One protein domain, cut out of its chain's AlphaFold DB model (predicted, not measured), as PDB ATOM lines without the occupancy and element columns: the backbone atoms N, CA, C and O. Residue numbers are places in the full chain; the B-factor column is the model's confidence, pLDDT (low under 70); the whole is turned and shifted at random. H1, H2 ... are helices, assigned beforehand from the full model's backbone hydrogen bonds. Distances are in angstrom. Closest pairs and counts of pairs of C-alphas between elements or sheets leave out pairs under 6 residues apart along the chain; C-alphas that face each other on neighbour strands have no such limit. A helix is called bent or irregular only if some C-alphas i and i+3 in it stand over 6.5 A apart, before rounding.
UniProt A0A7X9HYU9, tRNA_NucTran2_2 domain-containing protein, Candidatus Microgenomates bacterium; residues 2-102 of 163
ATOM      1  N   GLU A   2      97.184 111.284 139.977       96.56
ATOM      2  CA  GLU A   2      96.120 111.542 138.984       96.56
ATOM      3  C   GLU A   2      96.409 111.003 137.573       96.56
ATOM      4  O   GLU A   2      95.550 110.382 136.948       96.56
ATOM      5  N   ILE A   3      97.649 111.145 137.095       97.25
ATOM      6  CA  ILE A   3      98.065 110.605 135.789       97.25
ATOM      7  C   ILE A   3      97.913 109.077 135.745       97.25
ATOM      8  O   ILE A   3      97.360 108.544 134.785       97.25
ATOM      9  N   MET A   4      98.352 108.374 136.791       97.88
ATOM     10  CA  MET A   4      98.281 106.911 136.846       97.88
ATOM     11  C   MET A   4      96.835 106.415 136.989       97.88
ATOM     12  O   MET A   4      96.474 105.420 136.364       97.88
ATOM     13  N   LYS A   5      95.978 107.135 137.730       97.50
ATOM     14  CA  LYS A   5      94.532 106.845 137.778       97.50
ATOM     15  C   LYS A   5      93.898 106.957 136.393       97.50
ATOM     16  O   LYS A   5      93.192 106.048 135.965       97.50
ATOM     17  N   ARG A   6      94.202 108.031 135.652       97.88
ATOM     18  CA  ARG A   6      93.723 108.227 134.272       97.88
ATOM     19  C   ARG A   6      94.194 107.115 133.331       97.88
ATOM     20  O   ARG A   6      93.440 106.692 132.461       97.88
ATOM     21  N   MET A   7      95.417 106.628 133.526       97.88
ATOM     22  CA  MET A   7      95.984 105.499 132.780       97.88
ATOM     23  C   MET A   7      95.520 104.121 133.293       97.88
ATOM     24  O   MET A   7      95.956 103.108 132.759       97.88
ATOM     25  N   LYS A   8      94.610 104.073 134.277       97.44
ATOM     26  CA  LYS A   8      94.003 102.851 134.834       97.44
ATOM     27  C   LYS A   8      95.003 101.870 135.458       97.44
ATOM     28  O   LYS A   8      94.805 100.658 135.392       97.44
ATOM     29  N   PHE A   9      96.062 102.377 136.088       98.00
ATOM     30  CA  PHE A   9      96.964 101.525 136.867       98.00
ATOM     31  C   PHE A   9      96.256 100.929 138.100       98.00
ATOM     32  O   PHE A   9      95.386 101.588 138.678       98.00
ATOM     33  N   PRO A  10      96.647  99.721 138.554       98.12
ATOM     34  CA  PRO A  10      96.165  99.155 139.812       98.12
ATOM     35  C   PRO A  10      96.462 100.063 141.013       98.12
ATOM     36  O   PRO A  10      97.530 100.672 141.095       98.12
ATOM     37  N   GLN A  11      95.553 100.108 141.992       97.12
ATOM     38  CA  GLN A  11      95.713 100.959 143.181       97.12
ATOM     39  C   GLN A  11      96.953 100.602 144.021       97.12
ATOM     40  O   GLN A  11      97.557 101.486 144.634       97.12
ATOM     41  N   SER A  12      97.352  99.327 144.029       96.31
ATOM     42  CA  SER A  12      98.593  98.865 144.661       96.31
ATOM     43  C   SER A  12      99.822  99.510 144.018       96.31
ATOM     44  O   SER A  12     100.672 100.044 144.726       96.31
ATOM     45  N   GLU A  13      99.871  99.555 142.686       97.44
ATOM     46  CA  GLU A  13     100.983 100.143 141.936       97.44
ATOM     47  C   GLU A  13     101.041 101.664 142.113       97.44
ATOM     48  O   GLU A  13     102.108 102.230 142.345       97.44
ATOM     49  N   ILE A  14      99.885 102.336 142.095       97.81
ATOM     50  CA  ILE A  14      99.796 103.777 142.376       97.81
ATOM     51  C   ILE A  14     100.341 104.090 143.774       97.81
ATOM     52  O   ILE A  14     101.106 105.042 143.940       97.81
ATOM     53  N   SER A  15      99.958 103.290 144.772       96.62
ATOM     54  CA  SER A  15     100.423 103.449 146.153       96.62
ATOM     55  C   SER A  15     101.931 103.223 146.265       96.62
ATOM     56  O   SER A  15     102.619 104.067 146.836       96.62
ATOM     57  N   ARG A  16     102.457 102.152 145.658       97.25
ATOM     58  CA  ARG A  16     103.895 101.848 145.628       97.25
ATOM     59  C   ARG A  16     104.697 102.984 144.995       97.25
ATOM     60  O   ARG A  16     105.604 103.517 145.631       97.25
ATOM     61  N   VAL A  17     104.326 103.426 143.791       97.62
ATOM     62  CA  VAL A  17     105.015 104.530 143.098       97.62
ATOM     63  C   VAL A  17     104.950 105.822 143.911       97.62
ATOM     64  O   VAL A  17     105.954 106.520 144.041       97.62
ATOM     65  N   LYS A  18     103.796 106.139 144.511       97.12
ATOM     66  CA  LYS A  18     103.654 107.309 145.388       97.12
ATOM     67  C   LYS A  18     104.606 107.239 146.581       97.12
ATOM     68  O   LYS A  18     105.226 108.250 146.904       97.12
ATOM     69  N   THR A  19     104.737 106.076 147.214       97.31
ATOM     70  CA  THR A  19     105.664 105.865 148.330       97.31
ATOM     71  C   THR A  19     107.115 106.044 147.899       97.31
ATOM     72  O   THR A  19     107.848 106.774 148.565       97.31
ATOM     73  N   LEU A  20     107.519 105.458 146.768       98.00
ATOM     74  CA  LEU A  20     108.878 105.600 146.239       98.00
ATOM     75  C   LEU A  20     109.208 107.067 145.934       98.00
ATOM     76  O   LEU A  20     110.156 107.623 146.482       98.00
ATOM     77  N   VAL A  21     108.368 107.738 145.143       96.94
ATOM     78  CA  VAL A  21     108.579 109.144 144.765       96.94
ATOM     79  C   VAL A  21     108.562 110.065 145.987       96.94
ATOM     80  O   VAL A  21     109.362 110.989 146.067       96.94
ATOM     81  N   LYS A  22     107.701 109.824 146.979       97.19
ATOM     82  CA  LYS A  22     107.661 110.661 148.186       97.19
ATOM     83  C   LYS A  22     108.941 110.561 149.022       97.19
ATOM     84  O   LYS A  22     109.301 111.535 149.674       97.19
ATOM     85  N   ASN A  23     109.596 109.401 149.037       97.19
ATOM     86  CA  ASN A  23     110.692 109.119 149.965       97.19
ATOM     87  C   ASN A  23     112.079 109.051 149.304       97.19
ATOM     88  O   ASN A  23     113.063 108.931 150.026       97.19
ATOM     89  N   HIS A  24     112.186 109.111 147.969       95.38
ATOM     90  CA  HIS A  24     113.464 108.873 147.283       95.38
ATOM     91  C   HIS A  24     114.530 109.930 147.565       95.38
ATOM     92  O   HIS A  24     115.697 109.597 147.484       95.38
ATOM     93  N   MET A  25     114.178 111.165 147.929       93.88
ATOM     94  CA  MET A  25     115.147 112.232 148.228       93.88
ATOM     95  C   MET A  25     115.613 112.196 149.689       93.88
ATOM     96  O   MET A  25     115.457 113.171 150.422       93.88
ATOM     97  N   PHE A  26     116.145 111.060 150.135       93.31
ATOM     98  CA  PHE A  26     116.736 110.933 151.468       93.31
ATOM     99  C   PHE A  26     118.233 111.283 151.460       93.31
ATOM    100  O   PHE A  26     118.892 111.254 150.416       93.31
ATOM    101  N   TYR A  27     118.750 111.605 152.646       91.44
ATOM    102  CA  TYR A  27     120.168 111.822 152.924       91.44
ATOM    103  C   TYR A  27     120.584 110.930 154.092       91.44
ATOM    104  O   TYR A  27     119.884 110.904 155.110       91.44
ATOM    105  N   TYR A  28     121.695 110.212 153.933       92.75
ATOM    106  CA  TYR A  28     122.274 109.387 154.989       92.75
ATOM    107  C   TYR A  28     123.657 109.941 155.379       92.75
ATOM    108  O   TYR A  28     124.610 109.809 154.600       92.75
ATOM    109  N   PRO A  29     123.778 110.590 156.554       90.56
ATOM    110  CA  PRO A  29     125.042 111.152 157.024       90.56
ATOM    111  C   PRO A  29     126.127 110.078 157.130       90.56
ATOM    112  O   PRO A  29     125.889 109.002 157.671       90.56
ATOM    113  N   HIS A  30     127.316 110.367 156.603       89.44
ATOM    114  CA  HIS A  30     128.469 109.474 156.683       89.44
ATOM    115  C   HIS A  30     129.778 110.260 156.608       89.44
ATOM    116  O   HIS A  30     129.867 111.282 155.925       89.44
ATOM    117  N   ILE A  31     130.788 109.765 157.322       87.31
ATOM    118  CA  ILE A  31     132.125 110.353 157.348       87.31
ATOM    119  C   ILE A  31     132.856 110.003 156.048       87.31
ATOM    120  O   ILE A  31     132.799 108.866 155.576       87.31
ATOM    121  N   LYS A  32     133.568 110.981 155.490       86.12
ATOM    122  CA  LYS A  32     134.466 110.828 154.341       86.12
ATOM    123  C   LYS A  32     135.889 111.157 154.779       86.12
ATOM    124  O   LYS A  32     136.092 112.003 155.646       86.12
ATOM    125  N   GLU A  33     136.870 110.502 154.164       81.00
ATOM    126  CA  GLU A  33     138.287 110.645 154.534       81.00
ATOM    127  C   GLU A  33     138.795 112.091 154.411       81.00
ATOM    128  O   GLU A  33     139.613 112.531 155.212       81.00
ATOM    129  N   GLU A  34     138.264 112.839 153.444       86.81
ATOM    130  CA  GLU A  34     138.661 114.216 153.126       86.81
ATOM    131  C   GLU A  34     137.986 115.281 154.014       86.81
ATOM    132  O   GLU A  34     138.250 116.469 153.842       86.81
ATOM    133  N   MET A  35     137.108 114.884 154.943       90.94
ATOM    134  CA  MET A  35     136.396 115.820 155.820       90.94
ATOM    135  C   MET A  35     137.309 116.364 156.918       90.94
ATOM    136  O   MET A  35     138.122 115.642 157.503       90.94
ATOM    137  N   THR A  36     137.130 117.642 157.229       94.69
ATOM    138  CA  THR A  36     137.710 118.284 158.412       94.69
ATOM    139  C   THR A  36     137.132 117.691 159.698       94.69
ATOM    140  O   THR A  36     136.067 117.073 159.692       94.69
ATOM    141  N   GLU A  37     137.811 117.893 160.826       92.44
ATOM    142  CA  GLU A  37     137.322 117.404 162.123       92.44
ATOM    143  C   GLU A  37     135.958 118.010 162.495       92.44
ATOM    144  O   GLU A  37     135.075 117.287 162.941       92.44
ATOM    145  N   GLU A  38     135.730 119.295 162.202       92.44
ATOM    146  CA  GLU A  38     134.433 119.956 162.426       92.44
ATOM    147  C   GLU A  38     133.305 119.316 161.595       92.44
ATOM    148  O   GLU A  38     132.190 119.107 162.077       92.44
ATOM    149  N   GLU A  39     133.586 118.955 160.342       91.50
ATOM    150  CA  GLU A  39     132.618 118.278 159.476       91.50
ATOM    151  C   GLU A  39     132.326 116.846 159.948       91.50
ATOM    152  O   GLU A  39     131.183 116.392 159.853       91.50
ATOM    153  N   LYS A  40     133.333 116.135 160.471       92.75
ATOM    154  CA  LYS A  40     133.153 114.803 161.066       92.75
ATOM    155  C   LYS A  40     132.282 114.872 162.316       92.75
ATOM    156  O   LYS A  40     131.300 114.139 162.390       92.75
ATOM    157  N   GLU A  41     132.571 115.801 163.227       91.94
ATOM    158  CA  GLU A  41     131.743 116.048 164.413       91.94
ATOM    159  C   GLU A  41     130.297 116.377 164.020       91.94
ATOM    160  O   GLU A  41     129.346 115.884 164.628       91.94
ATOM    161  N   ASN A  42     130.102 117.166 162.957       91.38
ATOM    162  CA  ASN A  42     128.765 117.455 162.451       91.38
ATOM    163  C   ASN A  42     128.035 116.192 161.974       91.38
ATOM    164  O   ASN A  42     126.859 116.018 162.297       91.38
ATOM    165  N   VAL A  43     128.707 115.307 161.233       90.69
ATOM    166  CA  VAL A  43     128.113 114.037 160.793       90.69
ATOM    167  C   VAL A  43     127.740 113.163 161.981       90.69
ATOM    168  O   VAL A  43     126.627 112.647 162.003       90.69
ATOM    169  N   GLU A  44     128.626 113.025 162.966       91.19
ATOM    170  CA  GLU A  44     128.374 112.222 164.166       91.19
ATOM    171  C   GLU A  44     127.167 112.746 164.951       91.19
ATOM    172  O   GLU A  44     126.295 111.974 165.347       91.19
ATOM    173  N   MET A  45     127.042 114.070 165.096       90.44
ATOM    174  CA  MET A  45     125.883 114.691 165.748       90.44
ATOM    175  C   MET A  45     124.552 114.435 165.026       90.44
ATOM    176  O   MET A  45     123.495 114.502 165.657       90.44
ATOM    177  N   HIS A  46     124.583 114.160 163.721       91.31
ATOM    178  CA  HIS A  46     123.387 113.938 162.904       91.31
ATOM    179  C   HIS A  46     123.235 112.486 162.438       91.31
ATOM    180  O   HIS A  46     122.339 112.202 161.637       91.31
ATOM    181  N   GLU A  47     124.074 111.565 162.921       92.50
ATOM    182  CA  GLU A  47     124.003 110.155 162.556       92.50
ATOM    183  C   GLU A  47     122.606 109.594 162.857       92.50
ATOM    184  O   GLU A  47     121.938 109.928 163.843       92.50
ATOM    185  N   TRP A  48     122.129 108.725 161.972       95.25
ATOM    186  CA  TRP A  48     120.861 108.055 162.195       95.25
ATOM    187  C   TRP A  48     120.989 107.020 163.309       95.25
ATOM    188  O   TRP A  48     121.710 106.032 163.190       95.25
ATOM    189  N   THR A  49     120.185 107.190 164.355       93.94
ATOM    190  CA  THR A  49     119.976 106.144 165.359       93.94
ATOM    191  C   THR A  49     119.267 104.928 164.751       93.94
ATOM    192  O   THR A  49     118.590 105.031 163.723       93.94
ATOM    193  N   ASP A  50     119.319 103.776 165.425       92.62
ATOM    194  CA  ASP A  50     118.571 102.587 164.979       92.62
ATOM    195  C   ASP A  50     117.068 102.853 164.871       92.62
ATOM    196  O   ASP A  50     116.422 102.392 163.932       92.62
ATOM    197  N   ALA A  51     116.514 103.662 165.777       92.19
ATOM    198  CA  ALA A  51     115.130 104.116 165.697       92.19
ATOM    199  C   ALA A  51     114.872 104.957 164.433       92.19
ATOM    200  O   ALA A  51     113.852 104.783 163.766       92.19
ATOM    201  N   ALA A  52     115.800 105.840 164.044       94.38
ATOM    202  CA  ALA A  52     115.684 106.601 162.799       94.38
ATOM    203  C   ALA A  52     115.665 105.686 161.565       94.38
ATOM    204  O   ALA A  52     114.817 105.870 160.688       94.38
ATOM    205  N   VAL A  53     116.519 104.658 161.533       94.94
ATOM    206  CA  VAL A  53     116.520 103.664 160.451       94.94
ATOM    207  C   VAL A  53     115.227 102.840 160.457       94.94
ATOM    208  O   VAL A  53     114.614 102.673 159.404       94.94
ATOM    209  N   ARG A  54     114.732 102.391 161.619       93.50
ATOM    210  CA  ARG A  54     113.437 101.687 161.723       93.50
ATOM    211  C   ARG A  54     112.275 102.538 161.216       93.50
ATOM    212  O   ARG A  54     111.487 102.061 160.402       93.50
ATOM    213  N   ARG A  55     112.208 103.816 161.606       93.62
ATOM    214  CA  ARG A  55     111.213 104.776 161.091       93.62
ATOM    215  C   ARG A  55     111.316 104.960 159.583       93.62
ATOM    216  O   ARG A  55     110.296 105.108 158.912       93.62
ATOM    217  N   PHE A  56     112.530 104.972 159.035       95.62
ATOM    218  CA  PHE A  56     112.730 105.028 157.591       95.62
ATOM    219  C   PHE A  56     112.152 103.787 156.902       95.62
ATOM    220  O   PHE A  56     111.347 103.937 155.982       95.62
ATOM    221  N   ILE A  57     112.466 102.583 157.394       94.19
ATOM    222  CA  ILE A  57     111.929 101.331 156.842       94.19
ATOM    223  C   ILE A  57     110.400 101.294 156.960       94.19
ATOM    224  O   ILE A  57     109.723 101.019 155.974       94.19
ATOM    225  N   GLN A  58     109.834 101.638 158.120       92.19
ATOM    226  CA  GLN A  58     108.384 101.691 158.347       92.19
ATOM    227  C   GLN A  58     107.685 102.650 157.367       92.19
ATOM    228  O   GLN A  58     106.648 102.318 156.794       92.19
ATOM    229  N   ARG A  59     108.256 103.841 157.144       93.06
ATOM    230  CA  ARG A  59     107.695 104.867 156.249       93.06
ATOM    231  C   ARG A  59     107.725 104.455 154.779       93.06
ATOM    232  O   ARG A  59     106.820 104.817 154.025       93.06
ATOM    233  N   VAL A  60     108.786 103.768 154.365       95.31
ATOM    234  CA  VAL A  60     108.992 103.311 152.984       95.31
ATOM    235  C   VAL A  60     108.257 101.992 152.720       95.31
ATOM    236  O   VAL A  60     107.789 101.761 151.607       95.31
ATOM    237  N   GLY A  61     108.102 101.151 153.739       92.81
ATOM    238  CA  GLY A  61     107.735  99.748 153.598       92.81
ATOM    239  C   GLY A  61     108.964  98.916 153.238       92.81
ATOM    240  O   GLY A  61     109.665  99.225 152.274       92.81
ATOM    241  N   ASP A  62     109.216  97.859 154.009       91.50
ATOM    242  CA  ASP A  62     110.394  96.996 153.854       91.50
ATOM    243  C   ASP A  62     110.510  96.424 152.431       91.50
ATOM    244  O   ASP A  62     111.590  96.402 151.843       91.50
ATOM    245  N   GLU A  63     109.364  96.090 151.830       93.12
ATOM    246  CA  GLU A  63     109.254  95.594 150.459       93.12
ATOM    247  C   GLU A  63     109.666  96.603 149.368       93.12
ATOM    248  O   GLU A  63     109.931  96.203 148.237       93.12
ATOM    249  N   ASN A  64     109.723  97.903 149.677       96.75
ATOM    250  CA  ASN A  64     110.019  98.960 148.703       96.75
ATOM    251  C   ASN A  64     111.463  99.477 148.793       96.75
ATOM    252  O   ASN A  64     111.867 100.285 147.957       96.75
ATOM    253  N   ILE A  65     112.240  99.051 149.796       96.06
ATOM    254  CA  ILE A  65     113.568  99.612 150.094       96.06
ATOM    255  C   ILE A  65     114.533  99.468 148.913       96.06
ATOM    256  O   ILE A  65     115.198 100.432 148.535       96.06
ATOM    257  N   GLU A  66     114.584  98.293 148.288       96.38
ATOM    258  CA  GLU A  66     115.492  98.056 147.161       96.38
ATOM    259  C   GLU A  66     115.159  98.936 145.954       96.38
ATOM    260  O   GLU A  66     116.050  99.510 145.327       96.38
ATOM    261  N   ASP A  67     113.872  99.082 145.636       97.94
ATOM    262  CA  ASP A  67     113.436  99.928 144.527       97.94
ATOM    263  C   ASP A  67     113.615 101.416 144.835       97.94
ATOM    264  O   ASP A  67     113.916 102.197 143.931       97.94
ATOM    265  N   LEU A  68     113.514 101.811 146.108       98.00
ATOM    266  CA  LEU A  68     113.830 103.167 146.543       98.00
ATOM    267  C   LEU A  68     115.307 103.498 146.304       98.00
ATOM    268  O   LEU A  68     115.616 104.578 145.804       98.00
ATOM    269  N   PHE A  69     116.214 102.569 146.616       97.19
ATOM    270  CA  PHE A  69     117.646 102.752 146.372       97.19
ATOM    271  C   PHE A  69     117.972 102.834 144.884       97.19
ATOM    272  O   PHE A  69     118.706 103.733 144.477       97.19
ATOM    273  N   LYS A  70     117.362 101.978 144.053       96.75
ATOM    274  CA  LYS A  70     117.494 102.083 142.591       96.75
ATOM    275  C   LYS A  70     117.020 103.445 142.086       96.75
ATOM    276  O   LYS A  70     117.712 104.067 141.284       96.75
ATOM    277  N   LEU A  71     115.875 103.927 142.578       96.56
ATOM    278  CA  LEU A  71     115.328 105.228 142.195       96.56
ATOM    279  C   LEU A  71     116.245 106.383 142.622       96.56
ATOM    280  O   LEU A  71     116.531 107.252 141.803       96.56
ATOM    281  N   ARG A  72     116.751 106.374 143.863       95.62
ATOM    282  CA  ARG A  72     117.711 107.379 144.351       95.62
ATOM    283  C   ARG A  72     118.967 107.418 143.484       95.62
ATOM    284  O   ARG A  72     119.437 108.495 143.133       95.62
ATOM    285  N   MET A  73     119.503 106.248 143.147       94.25
ATOM    286  CA  MET A  73     120.735 106.133 142.375       94.25
ATOM    287  C   MET A  73     120.544 106.615 140.931       94.25
ATOM    288  O   MET A  73     121.390 107.345 140.422       94.25
ATOM    289  N   ALA A  74     119.413 106.280 140.302       94.44
ATOM    290  CA  ALA A  74     119.058 106.775 138.974       94.44
ATOM    291  C   ALA A  74     118.882 108.307 138.952       94.44
ATOM    292  O   ALA A  74     119.394 108.970 138.051       94.44
ATOM    293  N   ASP A  75     118.208 108.870 139.961       93.19
ATOM    294  CA  ASP A  75     118.046 110.321 140.117       93.19
ATOM    295  C   ASP A  75     119.408 111.021 140.252       93.19
ATOM    296  O   ASP A  75     119.723 111.935 139.488       93.19
ATOM    297  N   ALA A  76     120.274 110.519 141.138       91.62
ATOM    298  CA  ALA A  76     121.612 111.061 141.341       91.62
ATOM    299  C   ALA A  76     122.478 111.002 140.072       91.62
ATOM    300  O   ALA A  76     123.137 111.981 139.736       91.62
ATOM    301  N   GLN A  77     122.445 109.893 139.326       91.56
ATOM    302  CA  GLN A  77     123.188 109.756 138.066       91.56
ATOM    303  C   GLN A  77     122.721 110.734 136.984       91.56
ATOM    304  O   GLN A  77     123.511 111.123 136.124       91.56
ATOM    305  N   SER A  78     121.452 111.146 137.020       91.94
ATOM    306  CA  SER A  78     120.906 112.118 136.069       91.94
ATOM    307  C   SER A  78     121.283 113.572 136.385       91.94
ATOM    308  O   SER A  78     121.121 114.441 135.527       91.94
ATOM    309  N   ASN A  79     121.813 113.845 137.584       89.06
ATOM    310  CA  ASN A  79     122.170 115.180 138.051       89.06
ATOM    311  C   ASN A  79     123.687 115.303 138.315       89.06
ATOM    312  O   ASN A  79     124.154 114.920 139.390       89.06
ATOM    313  N   PRO A  80     124.461 115.920 137.401       82.62
ATOM    314  CA  PRO A  80     125.909 116.100 137.559       82.62
ATOM    315  C   PRO A  80     126.333 116.900 138.801       82.62
ATOM    316  O   PRO A  80     127.485 116.816 139.216       82.62
ATOM    317  N   SER A  81     125.426 117.686 139.387       87.50
ATOM    318  CA  SER A  81     125.681 118.523 140.566       87.50
ATOM    319  C   SER A  81     125.166 117.903 141.865       87.50
ATOM    320  O   SER A  81     125.069 118.590 142.881       87.50
ATOM    321  N   THR A  82     124.787 116.625 141.853       86.56
ATOM    322  CA  THR A  82     124.289 115.964 143.056       86.56
ATOM    323  C   THR A  82     125.369 115.870 144.136       86.56
ATOM    324  O   THR A  82     126.506 115.471 143.882       86.56
ATOM    325  N   ALA A  83     125.001 116.210 145.372       84.06
ATOM    326  CA  ALA A  83     125.831 115.940 146.545       84.06
ATOM    327  C   ALA A  83     125.763 114.461 146.972       84.06
ATOM    328  O   ALA A  83     126.594 114.018 147.765       84.06
ATOM    329  N   PHE A  84     124.783 113.718 146.443       87.69
ATOM    330  CA  PHE A  84     124.553 112.320 146.772       87.69
ATOM    331  C   PHE A  84     125.693 111.436 146.279       87.69
ATOM    332  O   PHE A  84     126.161 111.563 145.144       87.69
ATOM    333  N   LYS A  85     126.097 110.497 147.126       86.94
ATOM    334  CA  LYS A  85     127.176 109.556 146.852       86.94
ATOM    335  C   LYS A  85     126.654 108.116 146.947       86.94
ATOM    336  O   LYS A  85     125.948 107.811 147.905       86.94
ATOM    337  N   PRO A  86     126.942 107.219 145.978       87.50
ATOM    338  CA  PRO A  86     126.480 105.825 146.028       87.50
ATOM    339  C   PRO A  86     126.844 105.095 147.328       87.50
ATOM    340  O   PRO A  86     126.109 104.210 147.765       87.50
ATOM    341  N   GLU A  87     127.935 105.502 147.976       90.44
ATOM    342  CA  GLU A  87     128.375 105.011 149.280       90.44
ATOM    343  C   GLU A  87     127.300 105.179 150.372       90.44
ATOM    344  O   GLU A  87     127.187 104.317 151.243       90.44
ATOM    345  N   GLU A  88     126.446 106.211 150.291       91.88
ATOM    346  CA  GLU A  88     125.306 106.412 151.202       91.88
ATOM    347  C   GLU A  88     124.347 105.219 151.190       91.88
ATOM    348  O   GLU A  88     123.907 104.761 152.245       91.88
ATOM    349  N   ILE A  89     124.032 104.694 149.998       94.25
ATOM    350  CA  ILE A  89     123.162 103.520 149.853       94.25
ATOM    351  C   ILE A  89     123.840 102.299 150.455       94.25
ATOM    352  O   ILE A  89     123.196 101.582 151.213       94.25
ATOM    353  N   THR A  90     125.122 102.074 150.165       93.69
ATOM    354  CA  THR A  90     125.854 100.911 150.682       93.69
ATOM    355  C   THR A  90     125.881 100.904 152.214       93.69
ATOM    356  O   THR A  90     125.596  99.882 152.841       93.69
ATOM    357  N   LEU A  91     126.172 102.051 152.836       94.62
ATOM    358  CA  LEU A  91     126.198 102.184 154.293       94.62
ATOM    359  C   LEU A  91     124.811 101.969 154.909       94.62
ATOM    360  O   LEU A  91     124.668 101.190 155.855       94.62
ATOM    361  N   LEU A  92     123.778 102.594 154.340       95.88
ATOM    362  CA  LEU A  92     122.409 102.430 154.819       95.88
ATOM    363  C   LEU A  92     121.894 100.993 154.610       95.88
ATOM    364  O   LEU A  92     121.240 100.452 155.497       95.88
ATOM    365  N   GLN A  93     122.219 100.335 153.491       95.25
ATOM    366  CA  GLN A  93     121.899  98.922 153.236       95.25
ATOM    367  C   GLN A  93     122.500  98.005 154.301       95.25
ATOM    368  O   GLN A  93     121.808  97.124 154.822       95.25
ATOM    369  N   ASN A  94     123.765  98.234 154.658       94.75
ATOM    370  CA  ASN A  94     124.423  97.491 155.727       94.75
ATOM    371  C   ASN A  94     123.713  97.724 157.063       94.75
ATOM    372  O   ASN A  94     123.401  96.753 157.756       94.75
ATOM    373  N   ARG A  95     123.379  98.977 157.401       94.44
ATOM    374  CA  ARG A  95     122.678  99.290 158.654       94.44
ATOM    375  C   ARG A  95     121.291  98.654 158.710       94.44
ATOM    376  O   ARG A  95     120.971  98.000 159.696       94.44
ATOM    377  N   ILE A  96     120.504  98.753 157.639       94.12
ATOM    378  CA  ILE A  96     119.198  98.085 157.528       94.12
ATOM    379  C   ILE A  96     119.346  96.572 157.721       94.12
ATOM    380  O   ILE A  96     118.562  95.974 158.452       94.12
ATOM    381  N   SER A  97     120.359  95.952 157.111       92.44
ATOM    382  CA  SER A  97     120.602  94.511 157.245       92.44
ATOM    383  C   SER A  97     120.907  94.111 158.691       92.44
ATOM    384  O   SER A  97     120.342  93.136 159.176       92.44
ATOM    385  N   GLN A  98     121.728  94.891 159.404       92.00
ATOM    386  CA  GLN A  98     122.014  94.649 160.823       92.00
ATOM    387  C   GLN A  98     120.757  94.754 161.684       92.00
ATOM    388  O   GLN A  98     120.499  93.885 162.512       92.00
ATOM    389  N   ILE A  99     119.937  95.780 161.460       89.81
ATOM    390  CA  ILE A  99     118.710  95.960 162.241       89.81
ATOM    391  C   ILE A  99     117.694  94.850 161.907       89.81
ATOM    392  O   ILE A  99     117.021  94.353 162.805       89.81
ATOM    393  N   ARG A 100     117.625  94.365 160.655       87.38
ATOM    394  CA  ARG A 100     116.756  93.228 160.271       87.38
ATOM    395  C   ARG A 100     117.097  91.943 161.026       87.38
ATOM    396  O   ARG A 100     116.201  91.145 161.281       87.38
ATOM    397  N   MET A 101     118.355  91.755 161.418       86.69
ATOM    398  CA  MET A 101     118.773  90.595 162.211       86.69
ATOM    399  C   MET A 101     118.320  90.657 163.681       86.69
ATOM    400  O   MET A 101     118.360  89.634 164.357       86.69
ATOM    401  N   GLN A 102     117.888  91.818 164.183       81.62
ATOM    402  CA  GLN A 102     117.569  92.035 165.601       81.62
ATOM    403  C   GLN A 102     116.099  91.756 165.983       81.62
ATOM    404  O   GLN A 102     115.724  92.059 167.110       81.62
TER     405      GLN A 102
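This is residues 2 to 102 of the 163 residues of the protein "tRNA_NucTran2_2 domain-containing protein" of Candidatus Microgenomates bacterium (UniProt A0A7X9HYU9). H5 and H6 run side by side in opposite directions, with H4 across one end of the pair, and H2 packs on H5 and H4. The chain is drawn out along the longest axis, from H1 at one end through H2 and the long unnamed stretch of residues 24 to 36 to H3 at the other end, where H3 touches no helix. Residues 6 to 12 stick out. The printed part has 101 residues with six named helices, H1 to H6 in that order, and no named strand: all helix. The whole is loose, with a radius of gyration of the C-alphas of 15.9 A, and flat, spanning 53 by 38 by 17 A.

H5, residues 62 to 78, is the longest helix. H5 and H6, residues 86 to 100, are close but not clearly touching, at a shallow tilt of 7 degrees, opposite ways; their closest C-alphas, of Phe 69 and Ile 89, are 6.6 A apart. H4, residues 50 to 60, touches residues 95 to 99 of H6, about perpendicular at 78 degrees, with the closest C-alphas, of Val 53 and Ile 96, 6.8 A apart. H4 and H5 are close but not clearly touching, with the closest C-alphas, of Ile 57 and Ile 65, 7.2 A apart. H2, residues 11 to 23, touches residues 64 to 71 of H5 at a steep tilt of 56 degrees, the same way; the closest C-alphas, of Leu 20 and Leu 68, are 5.5 A apart. Residues 19 to 23 of H2 only just touch H4, with 3 pairs of C-alphas within 8 A, the closest being Thr 19 and Val 60 at 6.3 A. H1, residues 2 to 6, is close to H2 but not clearly touching: the C-alphas of Met 4 and Ile 14, the closest, are 6.5 A apart. H3, residues 37 to 45, is apart from H4 and from H6. In H1, H2, H3, H4 and H6 every O i to N i+4 pair is within hydrogen-bond range; in H5 it is 11 of 13.

H1 measures 6.2 A from first to last C-alpha and begins at C-alpha 2, (96.120, 111.542, 138.984). H2 measures 18.4 A, H3 12.3 A and H4 15.4 A. H5 measures 25.6 A and is irregular, with C-alphas 63 and 66 7.5 A apart. H6 measures 21.4 A and ends at C-alpha 100, (116.756, 93.228, 160.271).

The two C-alphas farthest apart, of Lys 8 and Glu 37, are 53.2 A apart. The printed part, residues 2 to 102, has no cut. The link from H2 to H3 is long, with 13 residues. The mean pLDDT of the printed part is 93.2, and no printed residue is under 70.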